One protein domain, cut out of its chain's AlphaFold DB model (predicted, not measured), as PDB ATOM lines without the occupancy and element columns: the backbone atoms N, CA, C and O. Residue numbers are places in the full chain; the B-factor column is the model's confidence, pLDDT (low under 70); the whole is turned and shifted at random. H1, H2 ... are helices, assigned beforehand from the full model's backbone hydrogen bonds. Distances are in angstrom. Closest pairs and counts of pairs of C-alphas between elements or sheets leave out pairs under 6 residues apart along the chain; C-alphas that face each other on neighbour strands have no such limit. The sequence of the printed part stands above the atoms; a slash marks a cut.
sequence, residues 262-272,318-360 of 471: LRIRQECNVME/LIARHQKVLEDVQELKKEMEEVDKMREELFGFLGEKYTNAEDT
ATOM      1  N   LEU A 262      36.932 -25.408  -8.641       81.00
ATOM      2  CA  LEU A 262      36.054 -24.602  -9.479       81.00
ATOM      3  C   LEU A 262      36.315 -23.105  -9.275       81.00
ATOM      4  O   LEU A 262      36.417 -22.385 -10.265       81.00
ATOM      5  N   ARG A 263      36.491 -22.662  -8.022       83.81
ATOM      6  CA  ARG A 263      36.838 -21.267  -7.698       83.81
ATOM      7  C   ARG A 263      38.188 -20.860  -8.279       83.81
ATOM      8  O   ARG A 263      38.248 -19.876  -9.002       83.81
ATOM      9  N   ILE A 264      39.231 -21.669  -8.069       79.12
ATOM     10  CA  ILE A 264      40.572 -21.399  -8.618       79.12
ATOM     11  C   ILE A 264      40.516 -21.274 -10.147       79.12
ATOM     12  O   ILE A 264      41.095 -20.361 -10.723       79.12
ATOM     13  N   ARG A 265      39.761 -22.142 -10.834       72.44
ATOM     14  CA  ARG A 265      39.586 -22.040 -12.293       72.44
ATOM     15  C   ARG A 265      38.877 -20.761 -12.724       72.44
ATOM     16  O   ARG A 265      39.223 -20.202 -13.761       72.44
ATOM     17  N   GLN A 266      37.877 -20.314 -11.968       83.56
ATOM     18  CA  GLN A 266      37.197 -19.049 -12.239       83.56
ATOM     19  C   GLN A 266      38.157 -17.866 -12.066       83.56
ATOM     20  O   GLN A 266      38.216 -17.014 -12.947       83.56
ATOM     21  N   GLU A 267      38.956 -17.855 -11.000       82.31
ATOM     22  CA  GLU A 267      39.973 -16.826 -10.740       82.31
ATOM     23  C   GLU A 267      41.064 -16.807 -11.824       82.31
ATOM     24  O   GLU A 267      41.375 -15.741 -12.359       82.31
ATOM     25  N   CYS A 268      41.567 -17.975 -12.243       72.69
ATOM     26  CA  CYS A 268      42.508 -18.089 -13.363       72.69
ATOM     27  C   CYS A 268      41.932 -17.511 -14.662       72.69
ATOM     28  O   CYS A 268      42.600 -16.724 -15.327       72.69
ATOM     29  N   ASN A 269      40.677 -17.830 -14.998       80.81
ATOM     30  CA  ASN A 269      40.024 -17.288 -16.194       80.81
ATOM     31  C   ASN A 269      39.868 -15.760 -16.130       80.81
ATOM     32  O   ASN A 269      39.998 -15.080 -17.148       80.81
ATOM     33  N   VAL A 270      39.565 -15.201 -14.954       86.06
ATOM     34  CA  VAL A 270      39.467 -13.743 -14.775       86.06
ATOM     35  C   VAL A 270      40.824 -13.089 -15.023       86.06
ATOM     36  O   VAL A 270      40.899 -12.152 -15.816       86.06
ATOM     37  N   MET A 271      41.900 -13.613 -14.433       76.12
ATOM     38  CA  MET A 271      43.239 -13.058 -14.650       76.12
ATOM     39  C   MET A 271      43.740 -13.231 -16.082       76.12
ATOM     40  O   MET A 271      44.382 -12.322 -16.600       76.12
ATOM     41  N   GLU A 272      43.442 -14.347 -16.753       80.38
ATOM     42  CA  GLU A 272      43.777 -14.525 -18.174       80.38
ATOM     43  C   GLU A 272      43.103 -13.454 -19.041       80.38
ATOM     44  O   GLU A 272      43.748 -12.844 -19.899       80.38
ATOM     45  N   LEU A 318      53.489   0.212 -14.377       77.19
ATOM     46  CA  LEU A 318      52.957  -0.873 -15.212       77.19
ATOM     47  C   LEU A 318      53.820  -2.140 -15.114       77.19
ATOM     48  O   LEU A 318      53.285  -3.236 -14.986       77.19
ATOM     49  N   ILE A 319      55.149  -1.981 -15.134       80.50
ATOM     50  CA  ILE A 319      56.104  -3.093 -15.008       80.50
ATOM     51  C   ILE A 319      55.950  -3.782 -13.649       80.50
ATOM     52  O   ILE A 319      55.868  -5.006 -13.601       80.50
ATOM     53  N   ALA A 320      55.835  -3.009 -12.565       86.06
ATOM     54  CA  ALA A 320      55.621  -3.550 -11.224       86.06
ATOM     55  C   ALA A 320      54.297  -4.327 -11.117       86.06
ATOM     56  O   ALA A 320      54.263  -5.414 -10.547       86.06
ATOM     57  N   ARG A 321      53.212  -3.815 -11.721       79.81
ATOM     58  CA  ARG A 321      51.929  -4.536 -11.785       79.81
ATOM     59  C   ARG A 321      52.037  -5.841 -12.571       79.81
ATOM     60  O   ARG A 321      51.506  -6.851 -12.132       79.81
ATOM     61  N   HIS A 322      52.749  -5.833 -13.694       78.94
ATOM     62  CA  HIS A 322      52.957  -7.037 -14.498       78.94
ATOM     63  C   HIS A 322      53.785  -8.098 -13.762       78.94
ATOM     64  O   HIS A 322      53.456  -9.278 -13.822       78.94
ATOM     65  N   GLN A 323      54.830  -7.685 -13.036       86.81
ATOM     66  CA  GLN A 323      55.619  -8.589 -12.194       86.81
ATOM     67  C   GLN A 323      54.770  -9.212 -11.087       86.81
ATOM     68  O   GLN A 323      54.824 -10.423 -10.908       86.81
ATOM     69  N   LYS A 324      53.922  -8.416 -10.429       90.38
ATOM     70  CA  LYS A 324      53.002  -8.923  -9.409       90.38
ATOM     71  C   LYS A 324      52.031  -9.972  -9.966       90.38
ATOM     72  O   LYS A 324      51.913 -11.046  -9.400       90.38
ATOM     73  N   VAL A 325      51.407  -9.705 -11.116       81.31
ATOM     74  CA  VAL A 325      50.499 -10.674 -11.763       81.31
ATOM     75  C   VAL A 325      51.229 -11.971 -12.134       81.31
ATOM     76  O   VAL A 325      50.657 -13.049 -12.030       81.31
ATOM     77  N   LEU A 326      52.498 -11.898 -12.547       85.12
ATOM     78  CA  LEU A 326      53.295 -13.097 -12.828       85.12
ATOM     79  C   LEU A 326      53.578 -13.927 -11.569       85.12
ATOM     80  O   LEU A 326      53.561 -15.155 -11.653       85.12
ATOM     81  N   GLU A 327      53.837 -13.281 -10.433       91.44
ATOM     82  CA  GLU A 327      54.008 -13.954  -9.139       91.44
ATOM     83  C   GLU A 327      52.703 -14.639  -8.705       91.44
ATOM     84  O   GLU A 327      52.720 -15.837  -8.419       91.44
ATOM     85  N   ASP A 328      51.571 -13.933  -8.790       85.44
ATOM     86  CA  ASP A 328      50.242 -14.464  -8.448       85.44
ATOM     87  C   ASP A 328      49.880 -15.685  -9.328       85.44
ATOM     88  O   ASP A 328      49.401 -16.713  -8.840       85.44
ATOM     89  N   VAL A 329      50.180 -15.633 -10.634       80.56
ATOM     90  CA  VAL A 329      49.971 -16.760 -11.564       80.56
ATOM     91  C   VAL A 329      50.859 -17.961 -11.219       80.56
ATOM     92  O   VAL A 329      50.428 -19.110 -11.353       80.56
ATOM     93  N   GLN A 330      52.100 -17.735 -10.780       88.56
ATOM     94  CA  GLN A 330      52.992 -18.819 -10.359       88.56
ATOM     95  C   GLN A 330      52.519 -19.483  -9.063       88.56
ATOM     96  O   GLN A 330      52.575 -20.711  -8.961       88.56
ATOM     97  N   GLU A 331      52.032 -18.699  -8.102       91.69
ATOM     98  CA  GLU A 331      51.473 -19.207  -6.848       91.69
ATOM     99  C   GLU A 331      50.226 -20.060  -7.106       91.69
ATOM    100  O   GLU A 331      50.174 -21.220  -6.690       91.69
ATOM    101  N   LEU A 332      49.283 -19.561  -7.907       82.38
ATOM    102  CA  LEU A 332      48.072 -20.306  -8.261       82.38
ATOM    103  C   LEU A 332      48.360 -21.583  -9.044       82.38
ATOM    104  O   LEU A 332      47.703 -22.604  -8.835       82.38
ATOM    105  N   LYS A 333      49.375 -21.573  -9.914       87.00
ATOM    106  CA  LYS A 333      49.805 -22.789 -10.608       87.00
ATOM    107  C   LYS A 333      50.292 -23.853  -9.622       87.00
ATOM    108  O   LYS A 333      49.945 -25.023  -9.777       87.00
ATOM    109  N   LYS A 334      51.054 -23.453  -8.603       92.56
ATOM    110  CA  LYS A 334      51.525 -24.362  -7.554       92.56
ATOM    111  C   LYS A 334      50.361 -24.919  -6.732       92.56
ATOM    112  O   LYS A 334      50.320 -26.123  -6.487       92.56
ATOM    113  N   GLU A 335      49.389 -24.085  -6.360       88.56
ATOM    114  CA  GLU A 335      48.181 -24.560  -5.672       88.56
ATOM    115  C   GLU A 335      47.384 -25.557  -6.526       88.56
ATOM    116  O   GLU A 335      46.894 -26.566  -6.014       88.56
ATOM    117  N   MET A 336      47.280 -25.315  -7.835       77.94
ATOM    118  CA  MET A 336      46.587 -26.217  -8.755       77.94
ATOM    119  C   MET A 336      47.274 -27.590  -8.835       77.94
ATOM    120  O   MET A 336      46.591 -28.613  -8.806       77.94
ATOM    121  N   GLU A 337      48.610 -27.626  -8.861       87.94
ATOM    122  CA  GLU A 337      49.393 -28.871  -8.823       87.94
ATOM    123  C   GLU A 337      49.177 -29.653  -7.513       87.94
ATOM    124  O   GLU A 337      49.023 -30.878  -7.534       87.94
ATOM    125  N   GLU A 338      49.099 -28.969  -6.367       88.56
ATOM    126  CA  GLU A 338      48.804 -29.604  -5.074       88.56
ATOM    127  C   GLU A 338      47.393 -30.208  -5.036       88.56
ATOM    128  O   GLU A 338      47.194 -31.323  -4.538       88.56
ATOM    129  N   VAL A 339      46.404 -29.508  -5.598       80.69
ATOM    130  CA  VAL A 339      45.027 -30.007  -5.670       80.69
ATOM    131  C   VAL A 339      44.905 -31.188  -6.635       80.69
ATOM    132  O   VAL A 339      44.198 -32.151  -6.326       80.69
ATOM    133  N   ASP A 340      45.600 -31.164  -7.772       78.12
ATOM    134  CA  ASP A 340      45.625 -32.295  -8.704       78.12
ATOM    135  C   ASP A 340      46.266 -33.535  -8.069       78.12
ATOM    136  O   ASP A 340      45.727 -34.637  -8.207       78.12
ATOM    137  N   LYS A 341      47.332 -33.368  -7.279       88.62
ATOM    138  CA  LYS A 341      47.933 -34.471  -6.521       88.62
ATOM    139  C   LYS A 341      46.961 -35.067  -5.496       88.62
ATOM    140  O   LYS A 341      46.784 -36.284  -5.453       88.62
ATOM    141  N   MET A 342      46.272 -34.228  -4.718       79.38
ATOM    142  CA  MET A 342      45.237 -34.699  -3.783       79.38
ATOM    143  C   MET A 342      44.105 -35.436  -4.508       79.38
ATOM    144  O   MET A 342      43.588 -36.438  -4.012       79.38
ATOM    145  N   ARG A 343      43.719 -34.957  -5.697       81.00
ATOM    146  CA  ARG A 343      42.705 -35.600  -6.535       81.00
ATOM    147  C   ARG A 343      43.140 -37.007  -6.947       81.00
ATOM    148  O   ARG A 343      42.335 -37.931  -6.848       81.00
ATOM    149  N   GLU A 344      44.380 -37.180  -7.399       83.56
ATOM    150  CA  GLU A 344      44.921 -38.486  -7.798       83.56
ATOM    151  C   GLU A 344      44.985 -39.478  -6.632       83.56
ATOM    152  O   GLU A 344      44.521 -40.611  -6.773       83.56
ATOM    153  N   GLU A 345      45.477 -39.048  -5.467       85.00
ATOM    154  CA  GLU A 345      45.528 -39.882  -4.258       85.00
ATOM    155  C   GLU A 345      44.129 -40.365  -3.851       85.00
ATOM    156  O   GLU A 345      43.916 -41.540  -3.532       85.00
ATOM    157  N   LEU A 346      43.143 -39.472  -3.931       78.75
ATOM    158  CA  LEU A 346      41.775 -39.774  -3.549       78.75
ATOM    159  C   LEU A 346      41.085 -40.705  -4.560       78.75
ATOM    160  O   LEU A 346      40.399 -41.646  -4.152       78.75
ATOM    161  N   PHE A 347      41.289 -40.503  -5.866       77.56
ATOM    162  CA  PHE A 347      40.800 -41.441  -6.882       77.56
ATOM    163  C   PHE A 347      41.455 -42.817  -6.760       77.56
ATOM    164  O   PHE A 347      40.766 -43.819  -6.942       77.56
ATOM    165  N   GLY A 348      42.742 -42.879  -6.404       84.25
ATOM    166  CA  GLY A 348      43.429 -44.134  -6.103       84.25
ATOM    167  C   GLY A 348      42.755 -44.891  -4.955       84.25
ATOM    168  O   GLY A 348      42.379 -46.052  -5.115       84.25
ATOM    169  N   PHE A 349      42.507 -44.206  -3.836       83.88
ATOM    170  CA  PHE A 349      41.816 -44.785  -2.680       83.88
ATOM    171  C   PHE A 349      40.389 -45.253  -3.012       83.88
ATOM    172  O   PHE A 349      39.990 -46.358  -2.640       83.88
ATOM    173  N   LEU A 350      39.609 -44.436  -3.729       76.88
ATOM    174  CA  LEU A 350      38.256 -44.808  -4.149       76.88
ATOM    175  C   LEU A 350      38.264 -46.000  -5.111       76.88
ATOM    176  O   LEU A 350      37.416 -46.882  -4.979       76.88
ATOM    177  N   GLY A 351      39.224 -46.046  -6.036       82.81
ATOM    178  CA  GLY A 351      39.414 -47.164  -6.956       82.81
ATOM    179  C   GLY A 351      39.671 -48.472  -6.214       82.81
ATOM    180  O   GLY A 351      38.985 -49.459  -6.467       82.81
ATOM    181  N   GLU A 352      40.581 -48.469  -5.239       85.81
ATOM    182  CA  GLU A 352      40.886 -49.648  -4.417       85.81
ATOM    183  C   GLU A 352      39.685 -50.103  -3.571       85.81
ATOM    184  O   GLU A 352      39.398 -51.297  -3.450       85.81
ATOM    185  N   LYS A 353      38.927 -49.162  -2.993       80.69
ATOM    186  CA  LYS A 353      37.705 -49.498  -2.244       80.69
ATOM    187  C   LYS A 353      36.623 -50.075  -3.153       80.69
ATOM    188  O   LYS A 353      35.926 -51.000  -2.734       80.69
ATOM    189  N   TYR A 354      36.488 -49.555  -4.372       82.06
ATOM    190  CA  TYR A 354      35.521 -50.045  -5.349       82.06
ATOM    191  C   TYR A 354      35.856 -51.467  -5.809       82.06
ATOM    192  O   TYR A 354      34.980 -52.327  -5.765       82.06
ATOM    193  N   THR A 355      37.112 -51.749  -6.164       84.81
ATOM    194  CA  THR A 355      37.522 -53.102  -6.583       84.81
ATOM    195  C   THR A 355      37.345 -54.121  -5.460       84.81
ATOM    196  O   THR A 355      36.831 -55.212  -5.690       84.81
ATOM    197  N   ASN A 356      37.660 -53.756  -4.215       84.25
ATOM    198  CA  ASN A 356      37.419 -54.624  -3.059       84.25
ATOM    199  C   ASN A 356      35.912 -54.870  -2.816       84.25
ATOM    200  O   ASN A 356      35.483 -55.986  -2.508       84.25
ATOM    201  N   ALA A 357      35.073 -53.845  -2.989       78.75
ATOM    202  CA  ALA A 357      33.619 -53.993  -2.911       78.75
ATOM    203  C   ALA A 357      33.072 -54.898  -4.034       78.75
ATOM    204  O   ALA A 357      32.212 -55.743  -3.787       78.75
ATOM    205  N   GLU A 358      33.600 -54.774  -5.249       86.25
ATOM    206  CA  GLU A 358      33.239 -55.623  -6.386       86.25
ATOM    207  C   GLU A 358      33.643 -57.088  -6.149       86.25
ATOM    208  O   GLU A 358      32.821 -57.992  -6.316       86.25
ATOM    209  N   ASP A 359      34.856 -57.330  -5.647       87.81
ATOM    210  CA  ASP A 359      35.346 -58.668  -5.305       87.81
ATOM    211  C   ASP A 359      34.511 -59.331  -4.201       87.81
ATOM    212  O   ASP A 359      34.204 -60.527  -4.259       87.81
ATOM    213  N   THR A 360      34.132 -58.569  -3.172       85.94
ATOM    214  CA  THR A 360      33.288 -59.079  -2.079       85.94
ATOM    215  C   THR A 360      31.867 -59.383  -2.549       85.94
ATOM    216  O   THR A 360      31.324 -60.431  -2.190       85.94
TER     217      THR A 360
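What this domain is: This is residues 262 to 272 and 318 to 360 of the 471 residues of an uncharacterized protein of Theileria equi strain WA (UniProt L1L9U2). Look for one very long helix, H2, with a short helix, H1, packed on it part of the way along; both ends of H2 stick out free. The shape is a rod of 63 by 16 by 10 A, and H2 makes its length. The printed part has 54 residues, with two named helices in the order H1, H2 and no named strand: all helix, and extended, with a radius of gyration of the C-alphas of 17.9 A.

How they stand to each other: Start with H1, residues 262 to 272, and then take H2, residues 318 to 360. They touch, and the closest C-alphas, those of Ile 264 and Leu 332, are 7.6 A apart. H2 touches H1 with residues 329 to 336 alone. Their lines stand at a shallow tilt of 28 degrees, and they run opposite ways. In both helices every O i to N i+4 pair is within hydrogen-bond range. Residues 318 to 324 and 337 to 360 of H2 stand free.

Where its parts are: Find C-alpha 262 at (36.054, -24.602, -9.479); from there H1 runs 15.4 A to C-alpha 272. Find C-alpha 318 at (52.957, -0.873, -15.212); H2 runs 62.8 A to C-alpha 360 at (33.288, -59.079, -2.079).

The domain as a whole: The C-alphas farthest apart are those of Leu 318 and Thr 360, 62.8 A. Residues 273 to 317 are not printed; C-alphas 272 and 318 are 16.7 A apart across this cut. The mean pLDDT of the printed part is 83.0, and no printed residue is under 70.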